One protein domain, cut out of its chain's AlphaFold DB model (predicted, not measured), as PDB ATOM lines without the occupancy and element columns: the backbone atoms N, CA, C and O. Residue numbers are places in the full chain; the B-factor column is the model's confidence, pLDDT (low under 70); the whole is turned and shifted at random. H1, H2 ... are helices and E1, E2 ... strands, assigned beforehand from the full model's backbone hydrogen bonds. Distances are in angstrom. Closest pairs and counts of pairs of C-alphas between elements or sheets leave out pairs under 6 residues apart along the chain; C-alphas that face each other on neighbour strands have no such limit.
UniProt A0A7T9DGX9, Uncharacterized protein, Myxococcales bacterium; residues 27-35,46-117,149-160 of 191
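What this domain is: This is residues 27 to 35, 46 to 117 and 149 to 160 of the 191 residues of an uncharacterized protein of Myxococcales bacterium (UniProt A0A7T9DGX9). Little here is regular structure: a three-stranded mixed sheet, E1 E3 E2, with H2 over one face in two layers, helix and sheet, and short H1 grazing edge strand E1. The 93 printed residues, mixed in class, run H1, E1, H2, E2, E3; they are compact, radius of gyration of the C-alphas 14.0 A, spanning 43 by 29 by 26 A.

How they stand to each other: E3, residues 96 to 102, is parallel to E1, residues 50 to 55, with N 53 and O 99 3.0 A apart. E2, residues 90 to 93, forms a hairpin with E3, N 91 and O 98 being 2.8 A apart. H2, residues 60 to 73, lies over E3, its height over the sheet 10.0 A. H1, residues 30 to 35, only grazes the sheet. In H1, 0 of 2 O i to N i+4 and 2 of 3 O i to N i+3 pairs are within hydrogen-bond range; H2 has 8 of 10 O i to N i+4.

Where its parts are: C-alpha 30 begins H1 at (49.789, 8.722, -22.846); C-alpha 102 ends E3, 19.2 A long, at (49.719, 17.405, -37.930).

The domain as a whole: Residues 36 to 45 and 118 to 148 are cut out, with C-alpha gaps of 12.6 and 35.2 A. H2 to E2 is a long link. Residues 105 to 108, 114 to 117 and 149 to 160 have pLDDT under 70.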
ATOM      1  N   PHE A  27      44.773   8.411 -32.512       91.81
ATOM      2  CA  PHE A  27      45.183   8.606 -31.124       91.81
ATOM      3  C   PHE A  27      46.646   8.204 -30.947       91.81
ATOM      4  O   PHE A  27      47.081   7.184 -31.492       91.81
ATOM      5  N   VAL A  28      47.384   8.991 -30.176       91.12
ATOM      6  CA  VAL A  28      48.776   8.731 -29.796       91.12
ATOM      7  C   VAL A  28      48.968   9.080 -28.314       91.12
ATOM      8  O   VAL A  28      48.001   9.361 -27.611       91.12
ATOM      9  N   GLY A  29      50.205   9.010 -27.821       87.00
ATOM     10  CA  GLY A  29      50.548   9.533 -26.498       87.00
ATOM     11  C   GLY A  29      50.077   8.688 -25.311       87.00
ATOM     12  O   GLY A  29      49.836   7.478 -25.412       87.00
ATOM     13  N   GLY A  30      50.006   9.348 -24.154       85.00
ATOM     14  CA  GLY A  30      49.789   8.722 -22.846       85.00
ATOM     15  C   GLY A  30      48.450   7.997 -22.727       85.00
ATOM     16  O   GLY A  30      48.368   6.948 -22.087       85.00
ATOM     17  N   THR A  31      47.419   8.491 -23.419       85.88
ATOM     18  CA  THR A  31      46.049   7.960 -23.360       85.88
ATOM     19  C   THR A  31      45.957   6.499 -23.818       85.88
ATOM     20  O   THR A  31      45.027   5.786 -23.439       85.88
ATOM     21  N   LEU A  32      46.914   6.026 -24.629       87.56
ATOM     22  CA  LEU A  32      46.925   4.660 -25.157       87.56
ATOM     23  C   LEU A  32      47.841   3.690 -24.403       87.56
ATOM     24  O   LEU A  32      47.762   2.490 -24.667       87.56
ATOM     25  N   VAL A  33      48.703   4.161 -23.495       84.88
ATOM     26  CA  VAL A  33      49.738   3.328 -22.845       84.88
ATOM     27  C   VAL A  33      49.128   2.089 -22.186       84.88
ATOM     28  O   VAL A  33      49.628   0.978 -22.361       84.88
ATOM     29  N   ASP A  34      47.981   2.264 -21.534       82.25
ATOM     30  CA  ASP A  34      47.184   1.204 -20.912       82.25
ATOM     31  C   ASP A  34      46.836   0.045 -21.857       82.25
ATOM     32  O   ASP A  34      46.786  -1.113 -21.440       82.25
ATOM     33  N   LEU A  35      46.602   0.341 -23.139       81.69
ATOM     34  CA  LEU A  35      46.217  -0.649 -24.148       81.69
ATOM     35  C   LEU A  35      47.405  -1.472 -24.653       81.69
ATOM     36  O   LEU A  35      47.209  -2.582 -25.144       81.69
ATOM     37  N   ARG A  46      50.408   5.970 -15.493       86.12
ATOM     38  CA  ARG A  46      50.028   7.335 -15.127       86.12
ATOM     39  C   ARG A  46      48.685   7.713 -15.771       86.12
ATOM     40  O   ARG A  46      48.474   7.478 -16.961       86.12
ATOM     41  N   GLN A  47      47.821   8.380 -15.006       87.38
ATOM     42  CA  GLN A  47      46.675   9.113 -15.553       87.38
ATOM     43  C   GLN A  47      47.147  10.348 -16.326       87.38
ATOM     44  O   GLN A  47      48.043  11.062 -15.868       87.38
ATOM     45  N   THR A  48      46.565  10.580 -17.499       88.88
ATOM     46  CA  THR A  48      46.816  11.762 -18.329       88.88
ATOM     47  C   THR A  48      45.553  12.602 -18.436       88.88
ATOM     48  O   THR A  48      44.453  12.055 -18.417       88.88
ATOM     49  N   ASP A  49      45.716  13.916 -18.552       87.38
ATOM     50  CA  ASP A  49      44.600  14.873 -18.580       87.38
ATOM     51  C   ASP A  49      44.319  15.406 -19.995       87.38
ATOM     52  O   ASP A  49      43.295  16.043 -20.253       87.38
ATOM     53  N   ASP A  50      45.225  15.124 -20.924       91.25
ATOM     54  CA  ASP A  50      45.202  15.496 -22.329       91.25
ATOM     55  C   ASP A  50      45.036  14.277 -23.247       91.25
ATOM     56  O   ASP A  50      45.350  13.129 -22.917       91.25
ATOM     57  N   ILE A  51      44.478  14.540 -24.426       95.06
ATOM     58  CA  ILE A  51      44.302  13.562 -25.492       95.06
ATOM     59  C   ILE A  51      45.131  13.993 -26.694       95.06
ATOM     60  O   ILE A  51      44.787  14.958 -27.378       95.06
ATOM     61  N   ASP A  52      46.168  13.225 -27.005       93.19
ATOM     62  CA  ASP A  52      46.973  13.449 -28.199       93.19
ATOM     63  C   ASP A  52      46.359  12.751 -29.413       93.19
ATOM     64  O   ASP A  52      46.117  11.534 -29.420       93.19
ATOM     65  N   VAL A  53      46.158  13.505 -30.491       94.12
ATOM     66  CA  VAL A  53      45.733  12.948 -31.775       94.12
ATOM     67  C   VAL A  53      46.535  13.524 -32.931       94.12
ATOM     68  O   VAL A  53      46.919  14.688 -32.935       94.12
ATOM     69  N   VAL A  54      46.754  12.705 -33.954       92.00
ATOM     70  CA  VAL A  54      47.437  13.088 -35.190       92.00
ATOM     71  C   VAL A  54      46.448  13.114 -36.349       92.00
ATOM     72  O   VAL A  54      45.687  12.166 -36.529       92.00
ATOM     73  N   VAL A  55      46.491  14.167 -37.163       91.75
ATOM     74  CA  VAL A  55      45.687  14.335 -38.388       91.75
ATOM     75  C   VAL A  55      46.562  14.376 -39.638       91.75
ATOM     76  O   VAL A  55      47.713  14.815 -39.598       91.75
ATOM     77  N   GLU A  56      46.011  13.963 -40.781       89.62
ATOM     78  CA  GLU A  56      46.696  13.989 -42.085       89.62
ATOM     79  C   GLU A  56      46.751  15.411 -42.683       89.62
ATOM     80  O   GLU A  56      46.228  15.701 -43.754       89.62
ATOM     81  N   ILE A  57      47.399  16.323 -41.965       86.81
ATOM     82  CA  ILE A  57      47.699  17.691 -42.388       86.81
ATOM     83  C   ILE A  57      49.209  17.882 -42.299       86.81
ATOM     84  O   ILE A  57      49.849  17.381 -41.376       86.81
ATOM     85  N   THR A  58      49.801  18.581 -43.267       83.94
ATOM     86  CA  THR A  58      51.265  18.751 -43.337       83.94
ATOM     87  C   THR A  58      51.716  20.197 -43.505       83.94
ATOM     88  O   THR A  58      52.890  20.497 -43.288       83.94
ATOM     89  N   THR A  59      50.808  21.113 -43.853       85.25
ATOM     90  CA  THR A  59      51.135  22.524 -44.075       85.25
ATOM     91  C   THR A  59      50.360  23.435 -43.126       85.25
ATOM     92  O   THR A  59      49.257  23.124 -42.677       85.25
ATOM     93  N   ARG A  60      50.938  24.605 -42.827       86.56
ATOM     94  CA  ARG A  60      50.267  25.647 -42.037       86.56
ATOM     95  C   ARG A  60      49.031  26.203 -42.753       86.56
ATOM     96  O   ARG A  60      48.081  26.599 -42.091       86.56
ATOM     97  N   ALA A  61      49.039  26.236 -44.085       88.44
ATOM     98  CA  ALA A  61      47.889  26.684 -44.865       88.44
ATOM     99  C   ALA A  61      46.705  25.722 -44.698       88.44
ATOM    100  O   ALA A  61      45.618  26.164 -44.340       88.44
ATOM    101  N   ASP A  62      46.934  24.417 -44.856       88.75
ATOM    102  CA  ASP A  62      45.893  23.393 -44.684       88.75
ATOM    103  C   ASP A  62      45.380  23.341 -43.241       88.75
ATOM    104  O   ASP A  62      44.188  23.136 -43.013       88.75
ATOM    105  N   TYR A  63      46.251  23.608 -42.260       89.75
ATOM    106  CA  TYR A  63      45.828  23.770 -40.872       89.75
ATOM    107  C   TYR A  63      44.723  24.829 -40.743       89.75
ATOM    108  O   TYR A  63      43.659  24.533 -40.213       89.75
ATOM    109  N   TYR A  64      44.938  26.045 -41.255       90.25
ATOM    110  CA  TYR A  64      43.952  27.126 -41.121       90.25
ATOM    111  C   TYR A  64      42.769  27.011 -42.080       90.25
ATOM    112  O   TYR A  64      41.675  27.441 -41.734       90.25
ATOM    113  N   ASN A  65      42.981  26.477 -43.281       92.06
ATOM    114  CA  ASN A  65      41.960  26.469 -44.327       92.06
ATOM    115  C   ASN A  65      41.064  25.226 -44.277       92.06
ATOM    116  O   ASN A  65      39.957  25.271 -44.802       92.06
ATOM    117  N   VAL A  66      41.534  24.128 -43.678       91.31
ATOM    118  CA  VAL A  66      40.821  22.843 -43.668       91.31
ATOM    119  C   VAL A  66      40.557  22.375 -42.244       91.31
ATOM    120  O   VAL A  66      39.405  22.206 -41.857       91.31
ATOM    121  N   LEU A  67      41.606  22.178 -41.443       92.06
ATOM    122  CA  LEU A  67      41.453  21.581 -40.113       92.06
ATOM    123  C   LEU A  67      40.760  22.527 -39.131       92.06
ATOM    124  O   LEU A  67      39.806  22.133 -38.471       92.06
ATOM    125  N   TYR A  68      41.229  23.768 -39.042       93.69
ATOM    126  CA  TYR A  68      40.715  24.770 -38.116       93.69
ATOM    127  C   TYR A  68      39.196  24.979 -38.259       93.69
ATOM    128  O   TYR A  68      38.498  24.773 -37.267       93.69
ATOM    129  N   PRO A  69      38.635  25.321 -39.442       94.88
ATOM    130  CA  PRO A  69      37.189  25.501 -39.578       94.88
ATOM    131  C   PRO A  69      36.425  24.219 -39.245       94.88
ATOM    132  O   PRO A  69      35.422  24.280 -38.543       94.88
ATOM    133  N   LYS A  70      36.951  23.054 -39.633       94.94
ATOM    134  CA  LYS A  70      36.341  21.767 -39.310       94.94
ATOM    135  C   LYS A  70      36.276  21.510 -37.802       94.94
ATOM    136  O   LYS A  70      35.247  21.097 -37.282       94.94
ATOM    137  N   LEU A  71      37.346  21.798 -37.063       96.00
ATOM    138  CA  LEU A  71      37.342  21.702 -35.601       96.00
ATOM    139  C   LEU A  71      36.301  22.649 -34.989       96.00
ATOM    140  O   LEU A  71      35.548  22.237 -34.104       96.00
ATOM    141  N   LYS A  72      36.190  23.882 -35.500       96.25
ATOM    142  CA  LYS A  72      35.160  24.841 -35.068       96.25
ATOM    143  C   LYS A  72      33.742  24.331 -35.339       96.25
ATOM    144  O   LYS A  72      32.904  24.422 -34.446       96.25
ATOM    145  N   GLU A  73      33.480  23.763 -36.514       96.38
ATOM    146  CA  GLU A  73      32.188  23.153 -36.875       96.38
ATOM    147  C   GLU A  73      31.827  21.982 -35.958       96.38
ATOM    148  O   GLU A  73      30.676  21.819 -35.561       96.38
ATOM    149  N   HIS A  74      32.829  21.208 -35.541       95.12
ATOM    150  CA  HIS A  74      32.673  20.145 -34.555       95.12
ATOM    151  C   HIS A  74      32.639  20.661 -33.104       95.12
ATOM    152  O   HIS A  74      32.674  19.852 -32.181       95.12
ATOM    153  N   GLY A  75      32.549  21.971 -32.861       96.75
ATOM    154  CA  GLY A  75      32.396  22.543 -31.521       96.75
ATOM    155  C   GLY A  75      33.660  22.493 -30.662       96.75
ATOM    156  O   GLY A  75      33.565  22.464 -29.437       96.75
ATOM    157  N   PHE A  76      34.841  22.441 -31.280       97.19
ATOM    158  CA  PHE A  76      36.100  22.637 -30.568       97.19
ATOM    159  C   PHE A  76      36.402  24.130 -30.384       97.19
ATOM    160  O   PHE A  76      36.087  24.990 -31.220       97.19
ATOM    161  N   HIS A  77      37.072  24.432 -29.280       95.50
ATOM    162  CA  HIS A  77      37.542  25.764 -28.926       95.50
ATOM    163  C   HIS A  77      39.055  25.748 -28.752       95.50
ATOM    164  O   HIS A  77      39.611  24.746 -28.312       95.50
ATOM    165  N   GLU A  78      39.726  26.842 -29.100       93.50
ATOM    166  CA  GLU A  78      41.154  26.981 -28.809       93.50
ATOM    167  C   GLU A  78      41.360  26.869 -27.299       93.50
ATOM    168  O   GLU A  78      40.605  27.462 -26.522       93.50
ATOM    169  N   TYR A  79      42.351  26.085 -26.882       92.00
ATOM    170  CA  TYR A  79      42.732  26.064 -25.480       92.00
ATOM    171  C   TYR A  79      43.330  27.421 -25.118       92.00
ATOM    172  O   TYR A  79      44.196  27.940 -25.821       92.00
ATOM    173  N   GLN A  80      42.853  27.998 -24.022       86.75
ATOM    174  CA  GLN A  80      43.436  29.196 -23.446       86.75
ATOM    175  C   GLN A  80      44.158  28.779 -22.177       86.75
ATOM    176  O   GLN A  80      43.541  28.258 -21.250       86.75
ATOM    177  N   ASP A  81      45.466  28.990 -22.169       81.12
ATOM    178  CA  ASP A  81      46.280  28.853 -20.975       81.12
ATOM    179  C   ASP A  81      46.316  30.239 -20.287       81.12
ATOM    180  O   ASP A  81      46.636  31.237 -20.939       81.12
ATOM    181  N   PRO A  82      45.883  30.358 -19.017       77.38
ATOM    182  CA  PRO A  82      45.896  31.630 -18.296       77.38
ATOM    183  C   PRO A  82      47.307  32.150 -17.992       77.38
ATOM    184  O   PRO A  82      47.493  33.355 -17.836       77.38
ATOM    185  N   GLU A  83      48.285  31.252 -17.875       79.19
ATOM    186  CA  GLU A  83      49.655  31.564 -17.467       79.19
ATOM    187  C   GLU A  83      50.562  31.788 -18.680       79.19
ATOM    188  O   GLU A  83      51.460  32.630 -18.645       79.19
ATOM    189  N   ASN A  84      50.312  31.068 -19.775       77.25
ATOM    190  CA  ASN A  84      51.117  31.119 -20.991       77.25
ATOM    191  C   ASN A  84      50.261  31.190 -22.255       77.25
ATOM    192  O   ASN A  84      49.060  30.966 -22.254       77.25
ATOM    193  N   LYS A  85      50.883  31.468 -23.405       80.88
ATOM    194  CA  LYS A  85      50.171  31.291 -24.675       80.88
ATOM    195  C   LYS A  85      50.145  29.811 -25.042       80.88
ATOM    196  O   LYS A  85      51.197  29.234 -25.312       80.88
ATOM    197  N   ALA A  86      48.946  29.241 -25.115       85.44
ATOM    198  CA  ALA A  86      48.750  27.864 -25.545       85.44
ATOM    199  C   ALA A  86      49.298  27.621 -26.969       85.44
ATOM    200  O   ALA A  86      49.206  28.511 -27.829       85.44
ATOM    201  N   PRO A  87      49.863  26.430 -27.240       88.06
ATOM    202  CA  PRO A  87      50.310  26.068 -28.577       88.06
ATOM    203  C   PRO A  87      49.118  25.965 -29.534       88.06
ATOM    204  O   PRO A  87      48.008  25.619 -29.133       88.06
ATOM    205  N   LEU A  88      49.353  26.227 -30.821       87.75
ATOM    206  CA  LEU A  88      48.327  26.188 -31.868       87.75
ATOM    207  C   LEU A  88      47.565  24.852 -31.916       87.75
ATOM    208  O   LEU A  88      46.386  24.843 -32.252       87.75
ATOM    209  N   CYS A  89      48.223  23.735 -31.600       90.12
ATOM    210  CA  CYS A  89      47.609  22.407 -31.582       90.12
ATOM    211  C   CYS A  89      46.710  22.129 -30.370       90.12
ATOM    212  O   CYS A  89      46.071  21.080 -30.363       90.12
ATOM    213  N   ALA A  90      46.658  23.004 -29.361       93.38
ATOM    214  CA  ALA A  90      45.870  22.768 -28.156       93.38
ATOM    215  C   ALA A  90      44.424  23.252 -28.327       93.38
ATOM    216  O   ALA A  90      44.141  24.430 -28.562       93.38
ATOM    217  N   TRP A  91      43.495  22.321 -28.155       96.38
ATOM    218  CA  TRP A  91      42.059  22.521 -28.283       96.38
ATOM    219  C   TRP A  91      41.329  22.003 -27.050       96.38
ATOM    220  O   TRP A  91      41.820  21.153 -26.312       96.38
ATOM    221  N   THR A  92      40.113  22.489 -26.838       96.50
ATOM    222  CA  THR A  92      39.208  21.993 -25.807       96.50
ATOM    223  C   THR A  92      37.844  21.663 -26.374       96.50
ATOM    224  O   THR A  92      37.336  22.330 -27.280       96.50
ATOM    225  N   LYS A  93      37.238  20.616 -25.814       96.12
ATOM    226  CA  LYS A  93      35.843  20.253 -26.056       96.12
ATOM    227  C   LYS A  93      35.296  19.481 -24.864       96.12
ATOM    228  O   LYS A  93      35.944  18.562 -24.374       96.12
ATOM    229  N   ASN A  94      34.095  19.838 -24.409       94.56
ATOM    230  CA  ASN A  94      33.411  19.181 -23.285       94.56
ATOM    231  C   ASN A  94      34.284  19.066 -22.013       94.56
ATOM    232  O   ASN A  94      34.244  18.053 -21.321       94.56
ATOM    233  N   GLY A  95      35.113  20.080 -21.739       91.75
ATOM    234  CA  GLY A  95      36.033  20.093 -20.595       91.75
ATOM    235  C   GLY A  95      37.284  19.215 -20.744       91.75
ATOM    236  O   GLY A  95      38.080  19.161 -19.815       91.75
ATOM    237  N   MET A  96      37.482  18.548 -21.885       94.62
ATOM    238  CA  MET A  96      38.692  17.775 -22.187       94.62
ATOM    239  C   MET A  96      39.662  18.590 -23.041       94.62
ATOM    240  O   MET A  96      39.226  19.326 -23.935       94.62
ATOM    241  N   ARG A  97      40.966  18.415 -22.800       94.69
ATOM    242  CA  ARG A  97      42.045  18.990 -23.609       94.69
ATOM    243  C   ARG A  97      42.480  18.012 -24.700       94.69
ATOM    244  O   ARG A  97      42.727  16.843 -24.426       94.69
ATOM    245  N   PHE A  98      42.589  18.508 -25.925       96.00
ATOM    246  CA  PHE A  98      43.049  17.768 -27.091       96.00
ATOM    247  C   PHE A  98      44.266  18.455 -27.695       96.00
ATOM    248  O   PHE A  98      44.170  19.609 -28.110       96.00
ATOM    249  N   ASP A  99      45.357  17.719 -27.836       94.31
ATOM    250  CA  ASP A  99      46.529  18.167 -28.571       94.31
ATOM    251  C   ASP A  99      46.454  17.547 -29.982       94.31
ATOM    252  O   ASP A  99      46.787  16.383 -30.221       94.31
ATOM    253  N   ILE A 100      45.905  18.323 -30.927       94.06
ATOM    254  CA  ILE A 100      45.612  17.912 -32.310       94.06
ATOM    255  C   ILE A 100      46.784  18.299 -33.210       94.06
ATOM    256  O   ILE A 100      46.909  19.437 -33.670       94.06
ATOM    257  N   MET A 101      47.659  17.333 -33.465       89.62
ATOM    258  CA  MET A 101      48.925  17.526 -34.161       89.62
ATOM    259  C   MET A 101      48.846  17.130 -35.647       89.62
ATOM    260  O   MET A 101      48.201  16.145 -36.006       89.62
ATOM    261  N   PRO A 102      49.524  17.851 -36.553       87.69
ATOM    262  CA  PRO A 102      49.719  17.405 -37.930       87.69
ATOM    263  C   PRO A 102      50.639  16.177 -37.988       87.69
ATOM    264  O   PRO A 102      51.530  16.010 -37.160       87.69
ATOM    265  N   MET A 103      50.489  15.348 -39.021       81.31
ATOM    266  CA  MET A 103      51.322  14.156 -39.245       81.31
ATOM    267  C   MET A 103      52.804  14.477 -39.509       81.31
ATOM    268  O   MET A 103      53.664  13.615 -39.341       81.31
ATOM    269  N   SER A 104      53.125  15.683 -39.977       73.38
ATOM    270  CA  SER A 104      54.491  16.020 -40.386       73.38
ATOM    271  C   SER A 104      55.344  16.527 -39.217       73.38
ATOM    272  O   SER A 104      55.094  17.596 -38.667       73.38
ATOM    273  N   GLU A 105      56.452  15.828 -38.947       56.09
ATOM    274  CA  GLU A 105      57.514  16.223 -37.999       56.09
ATOM    275  C   GLU A 105      58.149  17.586 -38.338       56.09
ATOM    276  O   GLU A 105      58.746  18.245 -37.492       56.09
ATOM    277  N   LYS A 106      57.995  18.057 -39.583       61.66
ATOM    278  CA  LYS A 106      58.508  19.354 -40.058       61.66
ATOM    279  C   LYS A 106      57.553  20.522 -39.802       61.66
ATOM    280  O   LYS A 106      57.636  21.532 -40.499       61.66
ATOM    281  N   CYS A 107      56.642  20.393 -38.841       64.44
ATOM    282  CA  CYS A 107      55.640  21.408 -38.523       64.44
ATOM    283  C   CYS A 107      55.897  22.097 -37.171       64.44
ATOM    284  O   CYS A 107      54.988  22.138 -36.347       64.44
ATOM    285  N   PRO A 108      57.077  22.701 -36.911       68.88
ATOM    286  CA  PRO A 108      57.372  23.315 -35.611       68.88
ATOM    287  C   PRO A 108      56.417  24.467 -35.258       68.88
ATOM    288  O   PRO A 108      56.281  24.829 -34.094       68.88
ATOM    289  N   TRP A 109      55.716  25.033 -36.249       74.06
ATOM    290  CA  TRP A 109      54.736  26.099 -36.045       74.06
ATOM    291  C   TRP A 109      53.513  25.684 -35.219       74.06
ATOM    292  O   TRP A 109      52.802  26.569 -34.761       74.06
ATOM    293  N   VAL A 110      53.230  24.387 -35.040       76.00
ATOM    294  CA  VAL A 110      52.053  23.951 -34.260       76.00
ATOM    295  C   VAL A 110      52.254  24.038 -32.754       76.00
ATOM    296  O   VAL A 110      51.285  24.181 -32.019       76.00
ATOM    297  N   TYR A 111      53.510  24.034 -32.310       79.25
ATOM    298  CA  TYR A 111      53.877  24.275 -30.916       79.25
ATOM    299  C   TYR A 111      54.098  25.763 -30.622       79.25
ATOM    300  O   TYR A 111      54.300  26.151 -29.476       79.25
ATOM    301  N   GLN A 112      54.057  26.612 -31.652       77.06
ATOM    302  CA  GLN A 112      54.072  28.057 -31.473       77.06
ATOM    303  C   GLN A 112      52.658  28.542 -31.134       77.06
ATOM    304  O   GLN A 112      51.679  27.989 -31.643       77.06
ATOM    305  N   PRO A 113      52.528  29.596 -30.318       70.81
ATOM    306  CA  PRO A 113      51.226  30.162 -30.014       70.81
ATOM    307  C   PRO A 113      50.585  30.811 -31.243       70.81
ATOM    308  O   PRO A 113      51.280  31.255 -32.166       70.81
ATOM    309  N   MET A 114      49.251  30.912 -31.250       58.47
ATOM    310  CA  MET A 114      48.540  31.630 -32.309       58.47
ATOM    311  C   MET A 114      49.038  33.073 -32.412       58.47
ATOM    312  O   MET A 114      48.904  33.880 -31.493       58.47
ATOM    313  N   VAL A 115      49.604  33.398 -33.573       60.34
ATOM    314  CA  VAL A 115      49.874  34.777 -33.972       60.34
ATOM    315  C   VAL A 115      48.674  35.216 -34.811       60.34
ATOM    316  O   VAL A 115      48.435  34.591 -35.850       60.34
ATOM    317  N   PRO A 116      47.896  36.235 -34.396       49.66
ATOM    318  CA  PRO A 116      46.811  36.748 -35.225       49.66
ATOM    319  C   PRO A 116      47.374  37.133 -36.595       49.66
ATOM    320  O   PRO A 116      48.475  37.686 -36.672       49.66
ATOM    321  N   LYS A 117      46.647  36.821 -37.681       41.72
ATOM    322  CA  LYS A 117      47.013  37.289 -39.027       41.72
ATOM    323  C   LYS A 117      47.134  38.812 -38.961       41.72
ATOM    324  O   LYS A 117      46.129  39.518 -38.962       41.72
ATOM    325  N   ARG A 149      48.681   2.780 -44.149       35.31
ATOM    326  CA  ARG A 149      48.903   2.364 -42.745       35.31
ATOM    327  C   ARG A 149      48.021   3.083 -41.716       35.31
ATOM    328  O   ARG A 149      47.729   2.483 -40.685       35.31
ATOM    329  N   PHE A 150      47.520   4.283 -42.022       38.09
ATOM    330  CA  PHE A 150      46.702   5.097 -41.103       38.09
ATOM    331  C   PHE A 150      45.412   4.380 -40.653       38.09
ATOM    332  O   PHE A 150      45.002   4.458 -39.501       38.09
ATOM    333  N   LYS A 151      44.807   3.565 -41.532       35.81
ATOM    334  CA  LYS A 151      43.524   2.886 -41.263       35.81
ATOM    335  C   LYS A 151      43.627   1.613 -40.404       35.81
ATOM    336  O   LYS A 151      42.597   1.136 -39.930       35.81
ATOM    337  N   ARG A 152      44.821   1.025 -40.207       36.25
ATOM    338  CA  ARG A 152      44.969  -0.289 -39.534       36.25
ATOM    339  C   ARG A 152      45.017  -0.221 -38.003       36.25
ATOM    340  O   ARG A 152      44.661  -1.211 -37.370       36.25
ATOM    341  N   GLN A 153      45.404   0.905 -37.401       41.22
ATOM    342  CA  GLN A 153      45.617   0.987 -35.945       41.22
ATOM    343  C   GLN A 153      44.336   1.150 -35.109       41.22
ATOM    344  O   GLN A 153      44.349   0.860 -33.920       41.22
ATOM    345  N   GLN A 154      43.196   1.510 -35.706       45.12
ATOM    346  CA  GLN A 154      41.960   1.797 -34.956       45.12
ATOM    347  C   GLN A 154      40.916   0.673 -34.964       45.12
ATOM    348  O   GLN A 154      39.713   0.926 -34.876       45.12
ATOM    349  N   ARG A 155      41.325  -0.595 -35.082       40.19
ATOM    350  CA  ARG A 155      40.349  -1.703 -35.063       40.19
ATOM    351  C   ARG A 155      39.587  -1.787 -33.728       40.19
ATOM    352  O   ARG A 155      38.446  -2.232 -33.725       40.19
ATOM    353  N   PHE A 156      40.178  -1.286 -32.640       36.50
ATOM    354  CA  PHE A 156      39.599  -1.273 -31.292       36.50
ATOM    355  C   PHE A 156      38.343  -0.390 -31.159       36.50
ATOM    356  O   PHE A 156      37.356  -0.814 -30.564       36.50
ATOM    357  N   LEU A 157      38.325   0.796 -31.779       40.00
ATOM    358  CA  LEU A 157      37.181   1.726 -31.720       40.00
ATOM    359  C   LEU A 157      36.041   1.353 -32.685       40.00
ATOM    360  O   LEU A 157      34.966   1.941 -32.643       40.00
ATOM    361  N   ARG A 158      36.256   0.360 -33.559       38.81
ATOM    362  CA  ARG A 158      35.254  -0.137 -34.520       38.81
ATOM    363  C   ARG A 158      34.390  -1.270 -33.958       38.81
ATOM    364  O   ARG A 158      33.534  -1.792 -34.677       38.81
ATOM    365  N   GLU A 159      34.599  -1.673 -32.704       33.03
ATOM    366  CA  GLU A 159      33.750  -2.669 -32.054       33.03
ATOM    367  C   GLU A 159      32.320  -2.129 -31.845       33.03
ATOM    368  O   GLU A 159      32.148  -0.995 -31.393       33.03
ATOM    369  N   PRO A 160      31.267  -2.941 -32.075       33.75
ATOM    370  CA  PRO A 160      29.873  -2.547 -31.833       33.75
ATOM    371  C   PRO A 160      29.578  -2.069 -30.401       33.75
ATOM    372  O   PRO A 160      28.559  -1.427 -30.176       33.75
TER     373      PRO A 160